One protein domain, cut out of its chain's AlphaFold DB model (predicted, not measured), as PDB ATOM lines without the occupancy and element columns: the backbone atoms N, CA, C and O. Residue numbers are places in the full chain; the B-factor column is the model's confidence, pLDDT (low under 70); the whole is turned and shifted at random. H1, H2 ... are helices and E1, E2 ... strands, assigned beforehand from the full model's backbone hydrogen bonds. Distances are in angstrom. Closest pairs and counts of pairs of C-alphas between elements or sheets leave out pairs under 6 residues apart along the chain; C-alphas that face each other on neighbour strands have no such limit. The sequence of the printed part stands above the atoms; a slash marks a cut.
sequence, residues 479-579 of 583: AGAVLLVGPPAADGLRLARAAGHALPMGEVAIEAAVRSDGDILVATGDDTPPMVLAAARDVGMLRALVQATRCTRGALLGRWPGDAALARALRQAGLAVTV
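Overview. This is residues 479 to 579 of the 583 residues of an uncharacterized protein of Stella humosa (UniProt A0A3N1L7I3). A strongly twisted and curled sheet of six strands runs through the domain, with helix H1 covering one face and helices H2 and H3 on the other, H2 and H3 meeting at their ends in a corner. The two long strands E2 and E1 lie side by side in the middle of the sheet, and the short strands E3 and E4 on one side and E5 and E6 on the other complete it. The printed part has 101 residues, with three named helices and six named strands in the order E1, H1, E2, E3, E4, H2, E5, H3, E6; the sheet is mixed, in the order E4, E3, E2, E1, E5, E6, and the class is mixed, helices and strands. The whole is compact, with a radius of gyration of the C-alphas of 12.1 A, and rounded, spanning 32 by 28 by 25 A.

Along the chain. The longest strand, E2, holds residues 507 to 514 and measures 22.0 A from first to last C-alpha. E1, residues 480 to 486, measures 19.3 A and begins at C-alpha 480, (27.749, 27.484, -14.071). On the other side of E2 are E3, residues 520 to 522, of 6.2 A, and E4, residues 531 to 533, of 6.7 A. On the other side of E1 from E2 are E5, residues 553 to 556, of 10.6 A, and E6, residues 576 to 578, of 6.7 A, which ends at C-alpha 578, (20.886, 27.435, -28.515). The helices are H1, residues 492 to 501, of 14.7 A; H2, residues 539 to 549, of 15.4 A, beginning at C-alpha 539, (7.837, 34.547, -18.179); and H3, residues 563 to 572, of 14.1 A.

Arrangement. E2 and E1 are parallel, their directions at 23 degrees, with N 510 and O 482 2.8 A apart, within hydrogen-bond range. E1 and E5 are parallel at 13 degrees, with N 485 and O 555 at 2.9 A. E5 and E6 are parallel at 30 degrees, with N 554 and O 576 at 2.9 A. E2, E3 and E4 form a meander, each strand the antiparallel neighbour of the one before, in two hairpins. E3 stands at 141 degrees to E2, with N 521 and O 513 at 2.7 A, and E4 at 153 degrees to E3, with N 522 and O 531 at 2.7 A. The edge strands are E4 and E6. Helices on both faces of the sheet give three layers. H1 is on one face, at a height of 7.6 A over the sheet, over E2 and E1; it runs along the strands, at 17 degrees to E1 on the local plane. The closest C-alphas of H1 and E2 are those of Gly 492 and Ala 513, 5.1 A apart. H2 and H3 are on the opposite face. H2, at a height of 9.2 A over the sheet, lies over none of the strands, but only just: dropped onto the local plane, 2 of its 11 C-alphas fall on E2 and 2 fall on E1. The closest C-alphas of H3 and E6 are those of Ala 567 and Val 577, 6.2 A apart. H2 and H3 touch only at their ends, at a steep tilt of 66 degrees, running the same way; their closest C-alphas, of Val 539 and Ala 569, are 6.5 A apart. H1 is apart from H2 and from H3. Two strand-helix-strand units, each a pair of parallel neighbour strands with a helix between them in the chain, are E1, H1, E2 and E5, H3, E6, both with right-handed crossovers. In H1, H2 and H3 every O i to N i+4 pair is within hydrogen-bond range.

Size, cuts and confidence. The two C-alphas farthest apart, those of Met 505 and Asp 517, are 34.2 A apart. From edge to edge of the sheet the strands' lines turn by 98 degrees. The printed part has no cut and no long link; the links E3 to E4 and E5 to H3 are short and the others tight. The mean pLDDT of the printed part is 81.7, with residue 490, residues 525 to 529 and residues 535 to 538 under 70.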
ATOM      1  N   ALA A 479      29.579  27.734  -9.624       74.50
ATOM      2  CA  ALA A 479      28.675  26.880 -10.390       74.50
ATOM      3  C   ALA A 479      28.140  27.613 -11.634       74.50
ATOM      4  O   ALA A 479      27.549  28.693 -11.526       74.50
ATOM      5  N   GLY A 480      28.339  27.022 -12.814       84.06
ATOM      6  CA  GLY A 480      27.749  27.484 -14.071       84.06
ATOM      7  C   GLY A 480      26.443  26.750 -14.360       84.06
ATOM      8  O   GLY A 480      26.468  25.663 -14.933       84.06
ATOM      9  N   ALA A 481      25.300  27.308 -13.955       88.12
ATOM     10  CA  ALA A 481      24.010  26.681 -14.237       88.12
ATOM     11  C   ALA A 481      23.681  26.731 -15.744       88.12
ATOM     12  O   ALA A 481      23.809  27.783 -16.379       88.12
ATOM     13  N   VAL A 482      23.233  25.608 -16.310       89.81
ATOM     14  CA  VAL A 482      22.843  25.493 -17.728       89.81
ATOM     15  C   VAL A 482      21.461  24.866 -17.844       89.81
ATOM     16  O   VAL A 482      21.244  23.757 -17.368       89.81
ATOM     17  N   LEU A 483      20.522  25.547 -18.506       91.38
ATOM     18  CA  LEU A 483      19.168  25.023 -18.715       91.38
ATOM     19  C   LEU A 483      19.116  24.107 -19.942       91.38
ATOM     20  O   LEU A 483      19.313  24.563 -21.068       91.38
ATOM     21  N   LEU A 484      18.793  22.831 -19.740       91.44
ATOM     22  CA  LEU A 484      18.667  21.836 -20.803       91.44
ATOM     23  C   LEU A 484      17.214  21.379 -20.896       91.44
ATOM     24  O   LEU A 484      16.712  20.753 -19.968       91.44
ATOM     25  N   VAL A 485      16.535  21.689 -22.004       91.19
ATOM     26  CA  VAL A 485      15.103  21.395 -22.165       91.19
ATOM     27  C   VAL A 485      14.877  20.360 -23.264       91.19
ATOM     28  O   VAL A 485      15.124  20.633 -24.436       91.19
ATOM     29  N   GLY A 486      14.379  19.183 -22.897       90.38
ATOM     30  CA  GLY A 486      13.997  18.114 -23.817       90.38
ATOM     31  C   GLY A 486      12.605  18.272 -24.455       90.38
ATOM     32  O   GLY A 486      11.793  19.082 -23.999       90.38
ATOM     33  N   PRO A 487      12.310  17.484 -25.507       89.38
ATOM     34  CA  PRO A 487      11.052  17.525 -26.260       89.38
ATOM     35  C   PRO A 487       9.824  17.043 -25.461       89.38
ATOM     36  O   PRO A 487       9.997  16.331 -24.474       89.38
ATOM     37  N   PRO A 488       8.590  17.321 -25.944       83.62
ATOM     38  CA  PRO A 488       7.316  16.895 -25.347       83.62
ATOM     39  C   PRO A 488       6.990  15.389 -25.407       83.62
ATOM     40  O   PRO A 488       5.826  14.994 -25.420       83.62
ATOM     41  N   ALA A 489       8.010  14.532 -25.426       77.19
ATOM     42  CA  ALA A 489       7.884  13.077 -25.422       77.19
ATOM     43  C   ALA A 489       8.224  12.488 -24.042       77.19
ATOM     44  O   ALA A 489       8.912  13.121 -23.242       77.19
ATOM     45  N   ALA A 490       7.808  11.240 -23.789       69.81
ATOM     46  CA  ALA A 490       8.055  10.536 -22.522       69.81
ATOM     47  C   ALA A 490       9.544  10.491 -22.111       69.81
ATOM     48  O   ALA A 490       9.858  10.451 -20.925       69.81
ATOM     49  N   ASP A 491      10.460  10.560 -23.082       81.75
ATOM     50  CA  ASP A 491      11.909  10.513 -22.862       81.75
ATOM     51  C   ASP A 491      12.597  11.890 -22.835       81.75
ATOM     52  O   ASP A 491      13.824  11.959 -22.742       81.75
ATOM     53  N   GLY A 492      11.854  13.003 -22.890       86.00
ATOM     54  CA  GLY A 492      12.445  14.346 -22.953       86.00
ATOM     55  C   GLY A 492      13.401  14.644 -21.793       86.00
ATOM     56  O   GLY A 492      14.493  15.176 -21.998       86.00
ATOM     57  N   LEU A 493      13.040  14.210 -20.584       86.88
ATOM     58  CA  LEU A 493      13.865  14.401 -19.392       86.88
ATOM     59  C   LEU A 493      15.129  13.528 -19.411       86.88
ATOM     60  O   LEU A 493      16.196  13.977 -19.000       86.88
ATOM     61  N   ARG A 494      15.037  12.304 -19.956       86.19
ATOM     62  CA  ARG A 494      16.204  11.427 -20.142       86.19
ATOM     63  C   ARG A 494      17.219  12.060 -21.089       86.19
ATOM     64  O   ARG A 494      18.414  11.994 -20.824       86.19
ATOM     65  N   LEU A 495      16.746  12.704 -22.159       87.75
ATOM     66  CA  LEU A 495      17.610  13.412 -23.104       87.75
ATOM     67  C   LEU A 495      18.307  14.612 -22.444       87.75
ATOM     68  O   LEU A 495      19.512  14.787 -22.618       87.75
ATOM     69  N   ALA A 496      17.571  15.399 -21.652       89.19
ATOM     70  CA  ALA A 496      18.134  16.510 -20.881       89.19
ATOM     71  C   ALA A 496      19.211  16.047 -19.894       89.19
ATOM     72  O   ALA A 496      20.287  16.641 -19.840       89.19
ATOM     73  N   ARG A 497      18.964  14.943 -19.187       88.81
ATOM     74  CA  ARG A 497      19.919  14.344 -18.250       88.81
ATOM     75  C   ARG A 497      21.172  13.804 -18.936       88.81
ATOM     76  O   ARG A 497      22.285  14.064 -18.487       88.81
ATOM     77  N   ALA A 498      21.013  13.110 -20.063       88.12
ATOM     78  CA  ALA A 498      22.144  12.634 -20.857       88.12
ATOM     79  C   ALA A 498      23.032  13.796 -21.336       88.12
ATOM     80  O   ALA A 498      24.255  13.714 -21.249       88.12
ATOM     81  N   ALA A 499      22.424  14.899 -21.784       87.31
ATOM     82  CA  ALA A 499      23.149  16.114 -22.141       87.31
ATOM     83  C   ALA A 499      23.806  16.786 -20.919       87.31
ATOM     84  O   ALA A 499      24.920  17.293 -21.029       87.31
ATOM     85  N   GLY A 500      23.160  16.740 -19.750       87.25
ATOM     86  CA  GLY A 500      23.704  17.248 -18.490       87.25
ATOM     87  C   GLY A 500      24.992  16.541 -18.065       87.25
ATOM     88  O   GLY A 500      25.950  17.204 -17.675       87.25
ATOM     89  N   HIS A 501      25.068  15.217 -18.227       87.88
ATOM     90  CA  HIS A 501      26.288  14.442 -17.955       87.88
ATOM     91  C   HIS A 501      27.464  14.780 -18.881       87.88
ATOM     92  O   HIS A 501      28.609  14.491 -18.537       87.88
ATOM     93  N   ALA A 502      27.196  15.377 -20.042       87.25
ATOM     94  CA  ALA A 502      28.222  15.802 -20.988       87.25
ATOM     95  C   ALA A 502      28.755  17.222 -20.712       87.25
ATOM     96  O   ALA A 502      29.649  17.681 -21.427       87.25
ATOM     97  N   LEU A 503      28.219  17.935 -19.710       85.81
ATOM     98  CA  LEU A 503      28.688  19.275 -19.368       85.81
ATOM     99  C   LEU A 503      30.101  19.248 -18.742       85.81
ATOM    100  O   LEU A 503      30.469  18.283 -18.068       85.81
ATOM    101  N   PRO A 504      30.908  20.309 -18.941       86.44
ATOM    102  CA  PRO A 504      32.218  20.441 -18.312       86.44
ATOM    103  C   PRO A 504      32.162  20.414 -16.779       86.44
ATOM    104  O   PRO A 504      31.175  20.813 -16.159       86.44
ATOM    105  N   MET A 505      33.279  20.028 -16.156       77.12
ATOM    106  CA  MET A 505      33.447  20.104 -14.701       77.12
ATOM    107  C   MET A 505      33.241  21.545 -14.204       77.12
ATOM    108  O   MET A 505      33.937  22.456 -14.647       77.12
ATOM    109  N   GLY A 506      32.295  21.736 -13.279       76.44
ATOM    110  CA  GLY A 506      31.917  23.045 -12.723       76.44
ATOM    111  C   GLY A 506      30.578  23.591 -13.230       76.44
ATOM    112  O   GLY A 506      30.038  24.530 -12.643       76.44
ATOM    113  N   GLU A 507      30.001  22.982 -14.267       86.06
ATOM    114  CA  GLU A 507      28.646  23.300 -14.712       86.06
ATOM    115  C   GLU A 507      27.614  22.354 -14.109       86.06
ATOM    116  O   GLU A 507      27.861  21.165 -13.905       86.06
ATOM    117  N   VAL A 508      26.440  22.901 -13.806       87.44
ATOM    118  CA  VAL A 508      25.339  22.161 -13.187       87.44
ATOM    119  C   VAL A 508      24.110  22.298 -14.076       87.44
ATOM    120  O   VAL A 508      23.629  23.404 -14.329       87.44
ATOM    121  N   ALA A 509      23.599  21.174 -14.571       88.00
ATOM    122  CA  ALA A 509      22.424  21.169 -15.430       88.00
ATOM    123  C   ALA A 509      21.142  21.450 -14.632       88.00
ATOM    124  O   ALA A 509      20.873  20.828 -13.603       88.00
ATOM    125  N   ILE A 510      20.314  22.349 -15.156       89.38
ATOM    126  CA  ILE A 510      18.888  22.420 -14.856       89.38
ATOM    127  C   ILE A 510      18.200  21.554 -15.910       89.38
ATOM    128  O   ILE A 510      18.010  21.975 -17.053       89.38
ATOM    129  N   GLU A 511      17.898  20.318 -15.537       90.00
ATOM    130  CA  GLU A 511      17.255  19.335 -16.407       90.00
ATOM    131  C   GLU A 511      15.768  19.651 -16.539       90.00
ATOM    132  O   GLU A 511      15.065  19.769 -15.537       90.00
ATOM    133  N   ALA A 512      15.272  19.774 -17.766       89.88
ATOM    134  CA  ALA A 512      13.873  20.060 -18.018       89.88
ATOM    135  C   ALA A 512      13.331  19.335 -19.256       89.88
ATOM    136  O   ALA A 512      14.082  18.930 -20.138       89.88
ATOM    137  N   ALA A 513      12.013  19.194 -19.354       90.12
ATOM    138  CA  ALA A 513      11.311  18.657 -20.515       90.12
ATOM    139  C   ALA A 513      10.019  19.434 -20.759       90.12
ATOM    140  O   ALA A 513       9.403  19.920 -19.818       90.12
ATOM    141  N   VAL A 514       9.584  19.552 -22.007       88.75
ATOM    142  CA  VAL A 514       8.264  20.123 -22.312       88.75
ATOM    143  C   VAL A 514       7.187  19.061 -22.064       88.75
ATOM    144  O   VAL A 514       7.427  17.874 -22.254       88.75
ATOM    145  N   ARG A 515       6.002  19.451 -21.606       85.81
ATOM    146  CA  ARG A 515       4.821  18.585 -21.502       85.81
ATOM    147  C   ARG A 515       3.915  18.765 -22.718       85.81
ATOM    148  O   ARG A 515       4.011  19.745 -23.451       85.81
ATOM    149  N   SER A 516       2.993  17.830 -22.928       76.62
ATOM    150  CA  SER A 516       2.016  17.888 -24.027       76.62
ATOM    151  C   SER A 516       1.090  19.114 -23.982       76.62
ATOM    152  O   SER A 516       0.540  19.496 -25.007       76.62
ATOM    153  N   ASP A 517       0.914  19.718 -22.805       74.81
ATOM    154  CA  ASP A 517       0.167  20.961 -22.563       74.81
ATOM    155  C   ASP A 517       1.017  22.235 -22.773       74.81
ATOM    156  O   ASP A 517       0.481  23.342 -22.748       74.81
ATOM    157  N   GLY A 518       2.318  22.088 -23.059       74.38
ATOM    158  CA  GLY A 518       3.256  23.187 -23.299       74.38
ATOM    159  C   GLY A 518       3.997  23.683 -22.053       74.38
ATOM    160  O   GLY A 518       4.831  24.585 -22.175       74.38
ATOM    161  N   ASP A 519       3.744  23.097 -20.882       82.38
ATOM    162  CA  ASP A 519       4.442  23.447 -19.644       82.38
ATOM    163  C   ASP A 519       5.855  22.845 -19.604       82.38
ATOM    164  O   ASP A 519       6.125  21.794 -20.183       82.38
ATOM    165  N   ILE A 520       6.782  23.496 -18.903       84.69
ATOM    166  CA  ILE A 520       8.139  22.992 -18.681       84.69
ATOM    167  C   ILE A 520       8.170  22.233 -17.364       84.69
ATOM    168  O   ILE A 520       7.902  22.778 -16.299       84.69
ATOM    169  N   LEU A 521       8.562  20.977 -17.448       85.75
ATOM    170  CA  LEU A 521       8.813  20.074 -16.348       85.75
ATOM    171  C   LEU A 521      10.301  20.118 -15.985       85.75
ATOM    172  O   LEU A 521      11.110  19.603 -16.745       85.75
ATOM    173  N   VAL A 522      10.680  20.713 -14.860       85.88
ATOM    174  CA  VAL A 522      12.064  20.786 -14.368       85.88
ATOM    175  C   VAL A 522      12.311  19.681 -13.341       85.88
ATOM    176  O   VAL A 522      11.606  19.590 -12.335       85.88
ATOM    177  N   ALA A 523      13.326  18.850 -13.564       82.81
ATOM    178  CA  ALA A 523      13.746  17.841 -12.602       82.81
ATOM    179  C   ALA A 523      14.600  18.446 -11.491       82.81
ATOM    180  O   ALA A 523      15.615  19.102 -11.724       82.81
ATOM    181  N   THR A 524      14.202  18.151 -10.259       73.25
ATOM    182  CA  THR A 524      14.899  18.545  -9.031       73.25
ATOM    183  C   THR A 524      15.777  17.411  -8.462       73.25
ATOM    184  O   THR A 524      16.302  17.534  -7.354       73.25
ATOM    185  N   GLY A 525      16.006  16.335  -9.236       66.62
ATOM    186  CA  GLY A 525      16.732  15.117  -8.836       66.62
ATOM    187  C   GLY A 525      16.124  13.820  -9.405       66.62
ATOM    188  O   GLY A 525      15.129  13.864 -10.127       66.62
ATOM    189  N   ASP A 526      16.737  12.667  -9.099       59.66
ATOM    190  CA  ASP A 526      16.291  11.327  -9.544       59.66
ATOM    191  C   ASP A 526      15.001  10.853  -8.852       59.66
ATOM    192  O   ASP A 526      14.148  10.254  -9.498       59.66
ATOM    193  N   ASP A 527      14.826  11.199  -7.572       59.28
ATOM    194  CA  ASP A 527      13.731  10.712  -6.713       59.28
ATOM    195  C   ASP A 527      12.772  11.830  -6.266       59.28
ATOM    196  O   ASP A 527      12.164  11.776  -5.192       59.28
ATOM    197  N   THR A 528      12.680  12.899  -7.053       57.28
ATOM    198  CA  THR A 528      11.899  14.097  -6.713       57.28
ATOM    199  C   THR A 528      10.771  14.339  -7.704       57.28
ATOM    200  O   THR A 528      11.004  14.250  -8.914       57.28
ATOM    201  N   PRO A 529       9.568  14.715  -7.227       64.06
ATOM    202  CA  PRO A 529       8.511  15.160  -8.113       64.06
ATOM    203  C   PRO A 529       8.991  16.405  -8.875       64.06
ATOM    204  O   PRO A 529       9.495  17.353  -8.265       64.06
ATOM    205  N   PRO A 530       8.881  16.401 -10.207       70.56
ATOM    206  CA  PRO A 530       9.363  17.502 -11.014       70.56
ATOM    207  C   PRO A 530       8.497  18.753 -10.856       70.56
ATOM    208  O   PRO A 530       7.280  18.703 -10.680       70.56
ATOM    209  N   MET A 531       9.159  19.893 -10.970       74.81
ATOM    210  CA  MET A 531       8.582  21.226 -10.905       74.81
ATOM    211  C   MET A 531       7.940  21.593 -12.249       74.81
ATOM    212  O   MET A 531       8.561  21.409 -13.287       74.81
ATOM    213  N   VAL A 532       6.716  22.125 -12.255       76.94
ATOM    214  CA  VAL A 532       5.995  22.482 -13.493       76.94
ATOM    215  C   VAL A 532       5.943  24.004 -13.646       76.94
ATOM    216  O   VAL A 532       5.504  24.696 -12.734       76.94
ATOM    217  N   LEU A 533       6.377  24.524 -14.796       73.75
ATOM    218  CA  LEU A 533       6.399  25.950 -15.135       73.75
ATOM    219  C   LEU A 533       5.573  26.212 -16.399       73.75
ATOM    220  O   LEU A 533       5.896  25.695 -17.470       73.75
ATOM    221  N   ALA A 534       4.569  27.083 -16.322       73.31
ATOM    222  CA  ALA A 534       3.761  27.461 -17.483       73.31
ATOM    223  C   ALA A 534       4.503  28.453 -18.396       73.31
ATOM    224  O   ALA A 534       4.317  29.669 -18.314       73.31
ATOM    225  N   ALA A 535       5.349  27.945 -19.295       65.69
ATOM    226  CA  ALA A 535       6.312  28.733 -20.074       65.69
ATOM    227  C   ALA A 535       5.725  29.923 -20.849       65.69
ATOM    228  O   ALA A 535       6.372  30.960 -20.982       65.69
ATOM    229  N   ALA A 536       4.504  29.778 -21.372       59.41
ATOM    230  CA  ALA A 536       3.839  30.807 -22.170       59.41
ATOM    231  C   ALA A 536       3.144  31.896 -21.331       59.41
ATOM    232  O   ALA A 536       2.865  32.974 -21.853       59.41
ATOM    233  N   ARG A 537       2.831  31.624 -20.056       64.00
ATOM    234  CA  ARG A 537       2.076  32.538 -19.178       64.00
ATOM    235  C   ARG A 537       2.895  33.064 -18.001       64.00
ATOM    236  O   ARG A 537       2.502  34.069 -17.418       64.00
ATOM    237  N   ASP A 538       4.034  32.446 -17.694       69.44
ATOM    238  CA  ASP A 538       4.846  32.774 -16.521       69.44
ATOM    239  C   ASP A 538       6.313  33.089 -16.870       69.44
ATOM    240  O   ASP A 538       7.271  32.542 -16.320       69.44
ATOM    241  N   VAL A 539       6.504  34.020 -17.813       73.56
ATOM    242  CA  VAL A 539       7.837  34.547 -18.179       73.56
ATOM    243  C   VAL A 539       8.554  35.155 -16.960       73.56
ATOM    244  O   VAL A 539       9.783  35.142 -16.892       73.56
ATOM    245  N   GLY A 540       7.798  35.648 -15.971       73.62
ATOM    246  CA  GLY A 540       8.336  36.135 -14.699       73.62
ATOM    247  C   GLY A 540       9.031  35.036 -13.895       73.62
ATOM    248  O   GLY A 540      10.157  35.240 -13.453       73.62
ATOM    249  N   MET A 541       8.420  33.856 -13.772       74.94
ATOM    250  CA  MET A 541       9.019  32.718 -13.067       74.94
ATOM    251  C   MET A 541      10.243  32.149 -13.791       74.94
ATOM    252  O   MET A 541      11.224  31.785 -13.144       74.94
ATOM    253  N   LEU A 542      10.241  32.142 -15.129       78.38
ATOM    254  CA  LEU A 542      11.436  31.799 -15.912       78.38
ATOM    255  C   LEU A 542      12.582  32.782 -15.659       78.38
ATOM    256  O   LEU A 542      13.724  32.362 -15.485       78.38
ATOM    257  N   ARG A 543      12.283  34.083 -15.602       81.38
ATOM    258  CA  ARG A 543      13.276  35.109 -15.272       81.38
ATOM    259  C   ARG A 543      13.815  34.930 -13.852       81.38
ATOM    260  O   ARG A 543      15.029  34.958 -13.684       81.38
ATOM    261  N   ALA A 544      12.946  34.679 -12.871       77.31
ATOM    262  CA  ALA A 544      13.352  34.413 -11.491       77.31
ATOM    263  C   ALA A 544      14.263  33.180 -11.398       77.31
ATOM    264  O   ALA A 544      15.319  33.252 -10.781       77.31
ATOM    265  N   LEU A 545      13.923  32.079 -12.082       82.19
ATOM    266  CA  LEU A 545      14.771  30.885 -12.157       82.19
ATOM    267  C   LEU A 545      16.155  31.212 -12.734       82.19
ATOM    268  O   LEU A 545      17.170  30.840 -12.146       82.19
ATOM    269  N   VAL A 546      16.201  31.911 -13.870       83.19
ATOM    270  CA  VAL A 546      17.443  32.289 -14.561       83.19
ATOM    271  C   VAL A 546      18.325  33.166 -13.672       83.19
ATOM    272  O   VAL A 546      19.509  32.874 -13.503       83.19
ATOM    273  N   GLN A 547      17.748  34.198 -13.060       79.56
ATOM    274  CA  GLN A 547      18.476  35.136 -12.206       79.56
ATOM    275  C   GLN A 547      18.942  34.479 -10.904       79.56
ATOM    276  O   GLN A 547      20.127  34.556 -10.572       79.56
ATOM    277  N   ALA A 548      18.052  33.757 -10.220       75.31
ATOM    278  CA  ALA A 548      18.358  33.091  -8.961       75.31
ATOM    279  C   ALA A 548      19.477  32.058  -9.126       75.31
ATOM    280  O   ALA A 548      20.392  32.020  -8.311       75.31
ATOM    281  N   THR A 549      19.447  31.258 -10.197       79.81
ATOM    282  CA  THR A 549      20.435  30.191 -10.451       79.81
ATOM    283  C   THR A 549      21.681  30.663 -11.199       79.81
ATOM    284  O   THR A 549      22.597  29.871 -11.405       79.81
ATOM    285  N   ARG A 550      21.748  31.941 -11.608       79.12
ATOM    286  CA  ARG A 550      22.795  32.487 -12.499       79.12
ATOM    287  C   ARG A 550      22.932  31.699 -13.807       79.12
ATOM    288  O   ARG A 550      24.018  31.595 -14.379       79.12
ATOM    289  N   CYS A 551      21.823  31.148 -14.285       85.75
ATOM    290  CA  CYS A 551      21.782  30.424 -15.541       85.75
ATOM    291  C   CYS A 551      21.894  31.426 -16.691       85.75
ATOM    292  O   CYS A 551      21.004  32.239 -16.907       85.75
ATOM    293  N   THR A 552      23.008  31.409 -17.420       80.88
ATOM    294  CA  THR A 552      23.267  32.379 -18.503       80.88
ATOM    295  C   THR A 552      23.027  31.794 -19.890       80.88
ATOM    296  O   THR A 552      22.796  32.533 -20.851       80.88
ATOM    297  N   ARG A 553      23.031  30.464 -20.004       89.38
ATOM    298  CA  ARG A 553      22.876  29.747 -21.268       89.38
ATOM    299  C   ARG A 553      21.957  28.542 -21.136       89.38
ATOM    300  O   ARG A 553      21.883  27.907 -20.087       89.38
ATOM    301  N   GLY A 554      21.280  28.217 -22.227       89.75
ATOM    302  CA  GLY A 554      20.454  27.024 -22.317       89.75
ATOM    303  C   GLY A 554      20.412  26.428 -23.714       89.75
ATOM    304  O   GLY A 554      20.790  27.064 -24.704       89.75
ATOM    305  N   ALA A 555      19.942  25.190 -23.787       90.25
ATOM    306  CA  ALA A 555      19.785  24.451 -25.026       90.25
ATOM    307  C   ALA A 555      18.416  23.768 -25.071       90.25
ATOM    308  O   ALA A 555      18.009  23.103 -24.116       90.25
ATOM    309  N   LEU A 556      17.718  23.923 -26.197       90.19
ATOM    310  CA  LEU A 556      16.557  23.095 -26.516       90.19
ATOM    311  C   LEU A 556      17.052  21.842 -27.235       90.19
ATOM    312  O   LEU A 556      17.752  21.943 -28.236       90.19
ATOM    313  N   LEU A 557      16.726  20.664 -26.719       88.19
ATOM    314  CA  LEU A 557      17.199  19.394 -27.252       88.19
ATOM    315  C   LEU A 557      16.157  18.804 -28.204       88.19
ATOM    316  O   LEU A 557      14.970  18.725 -27.884       88.19
ATOM    317  N   GLY A 558      16.615  18.362 -29.374       81.88
ATOM    318  CA  GLY A 558      15.738  17.870 -30.437       81.88
ATOM    319  C   GLY A 558      14.881  18.971 -31.080       81.88
ATOM    320  O   GLY A 558      15.031  20.155 -30.791       81.88
ATOM    321  N   ARG A 559      13.984  18.566 -31.985       80.44
ATOM    322  CA  ARG A 559      13.030  19.454 -32.669       80.44
ATOM    323  C   ARG A 559      11.610  19.035 -32.387       80.44
ATOM    324  O   ARG A 559      11.297  17.850 -32.472       80.44
ATOM    325  N   TRP A 560      10.755  20.008 -32.104       84.62
ATOM    326  CA  TRP A 560       9.364  19.734 -31.778       84.62
ATOM    327  C   TRP A 560       8.475  20.975 -31.952       84.62
ATOM    328  O   TRP A 560       8.961  22.106 -31.890       84.62
ATOM    329  N   PRO A 561       7.160  20.792 -32.174       78.19
ATOM    330  CA  PRO A 561       6.234  21.903 -32.375       78.19
ATOM    331  C   PRO A 561       6.171  22.843 -31.159       78.19
ATOM    332  O   PRO A 561       5.633  22.480 -30.120       78.19
ATOM    333  N   GLY A 562       6.705  24.061 -31.298       79.31
ATOM    334  CA  GLY A 562       6.698  25.091 -30.249       79.31
ATOM    335  C   GLY A 562       8.083  25.486 -29.721       79.31
ATOM    336  O   GLY A 562       8.175  26.437 -28.941       79.31
ATOM    337  N   ASP A 563       9.157  24.835 -30.178       84.12
ATOM    338  CA  ASP A 563      10.543  25.115 -29.771       84.12
ATOM    339  C   ASP A 563      10.940  26.573 -30.020       84.12
ATOM    340  O   ASP A 563      11.512  27.228 -29.152       84.12
ATOM    341  N   ALA A 564      10.525  27.146 -31.147       84.62
ATOM    342  CA  ALA A 564      10.725  28.552 -31.464       84.62
ATOM    343  C   ALA A 564       9.971  29.496 -30.509       84.62
ATOM    344  O   ALA A 564      10.464  30.580 -30.187       84.62
ATOM    345  N   ALA A 565       8.773  29.118 -30.052       84.44
ATOM    346  CA  ALA A 565       8.009  29.920 -29.097       84.44
ATOM    347  C   ALA A 565       8.669  29.892 -27.714       84.44
ATOM    348  O   ALA A 565       8.877  30.952 -27.121       84.44
ATOM    349  N   LEU A 566       9.091  28.711 -27.261       85.25
ATOM    350  CA  LEU A 566       9.817  28.554 -26.009       85.25
ATOM    351  C   LEU A 566      11.184  29.254 -26.044       85.25
ATOM    352  O   LEU A 566      11.531  29.971 -25.109       85.25
ATOM    353  N   ALA A 567      11.936  29.130 -27.140       87.25
ATOM    354  CA  ALA A 567      13.205  29.831 -27.317       87.25
ATOM    355  C   ALA A 567      13.031  31.354 -27.225       87.25
ATOM    356  O   ALA A 567      13.875  32.035 -26.646       87.25
ATOM    357  N   ARG A 568      11.928  31.905 -27.757       86.38
ATOM    358  CA  ARG A 568      11.599  33.331 -27.593       86.38
ATOM    359  C   ARG A 568      11.317  33.687 -26.135       86.38
ATOM    360  O   ARG A 568      11.884  34.669 -25.666       86.38
ATOM    361  N   ALA A 569      10.514  32.898 -25.421       84.38
ATOM    362  CA  ALA A 569      10.221  33.136 -24.004       84.38
ATOM    363  C   ALA A 569      11.491  33.080 -23.131       84.38
ATOM    364  O   ALA A 569      11.735  33.973 -22.323       84.38
ATOM    365  N   LEU A 570      12.358  32.092 -23.356       86.56
ATOM    366  CA  LEU A 570      13.634  31.950 -22.648       86.56
ATOM    367  C   LEU A 570      14.614  33.095 -22.959       86.56
ATOM    368  O   LEU A 570      15.269  33.611 -22.055       86.56
ATOM    369  N   ARG A 571      14.673  33.567 -24.212       88.19
ATOM    370  CA  ARG A 571      15.460  34.762 -24.570       88.19
ATOM    371  C   ARG A 571      14.901  36.032 -23.926       88.19
ATOM    372  O   ARG A 571      15.675  36.861 -23.461       88.19
ATOM    373  N   GLN A 572      13.577  36.175 -23.827       84.94
ATOM    374  CA  GLN A 572      12.928  37.280 -23.098       84.94
ATOM    375  C   GLN A 572      13.183  37.231 -21.580       84.94
ATOM    376  O   GLN A 572      13.160  38.267 -20.906       84.94
ATOM    377  N   ALA A 573      13.448  36.041 -21.042       81.94
ATOM    378  CA  ALA A 573      13.899  35.843 -19.669       81.94
ATOM    379  C   ALA A 573      15.400  36.148 -19.469       81.94
ATOM    380  O   ALA A 573      15.850  36.178 -18.329       81.94
ATOM    381  N   GLY A 574      16.151  36.440 -20.542       83.88
ATOM    382  CA  GLY A 574      17.564  36.836 -20.489       83.88
ATOM    383  C   GLY A 574      18.563  35.711 -20.768       83.88
ATOM    384  O   GLY A 574      19.754  35.896 -20.538       83.88
ATOM    385  N   LEU A 575      18.107  34.556 -21.261       88.44
ATOM    386  CA  LEU A 575      18.959  33.393 -21.497       88.44
ATOM    387  C   LEU A 575      19.506  33.349 -22.933       88.44
ATOM    388  O   LEU A 575      18.759  33.520 -23.903       88.44
ATOM    389  N   ALA A 576      20.791  33.023 -23.093       88.62
ATOM    390  CA  ALA A 576      21.347  32.663 -24.394       88.62
ATOM    391  C   ALA A 576      20.892  31.243 -24.777       88.62
ATOM    392  O   ALA A 576      21.396  30.254 -24.247       88.62
ATOM    393  N   VAL A 577      19.904  31.142 -25.673       89.12
ATOM    394  CA  VAL A 577      19.294  29.856 -26.057       89.12
ATOM    395  C   VAL A 577      19.823  29.364 -27.392       89.12
ATOM    396  O   VAL A 577      19.567  29.980 -28.438       89.12
ATOM    397  N   THR A 578      20.463  28.201 -27.344       87.12
ATOM    398  CA  THR A 578      20.886  27.435 -28.515       87.12
ATOM    399  C   THR A 578      19.754  26.510 -28.948       87.12
ATOM    400  O   THR A 578      19.196  25.772 -28.134       87.12
ATOM    401  N   VAL A 579      19.405  26.553 -30.232       78.88
ATOM    402  CA  VAL A 579      18.480  25.603 -30.860       78.88
ATOM    403  C   VAL A 579      19.300  24.852 -31.911       78.88
ATOM    404  O   VAL A 579      19.936  25.525 -32.721       78.88
TER     405      VAL A 579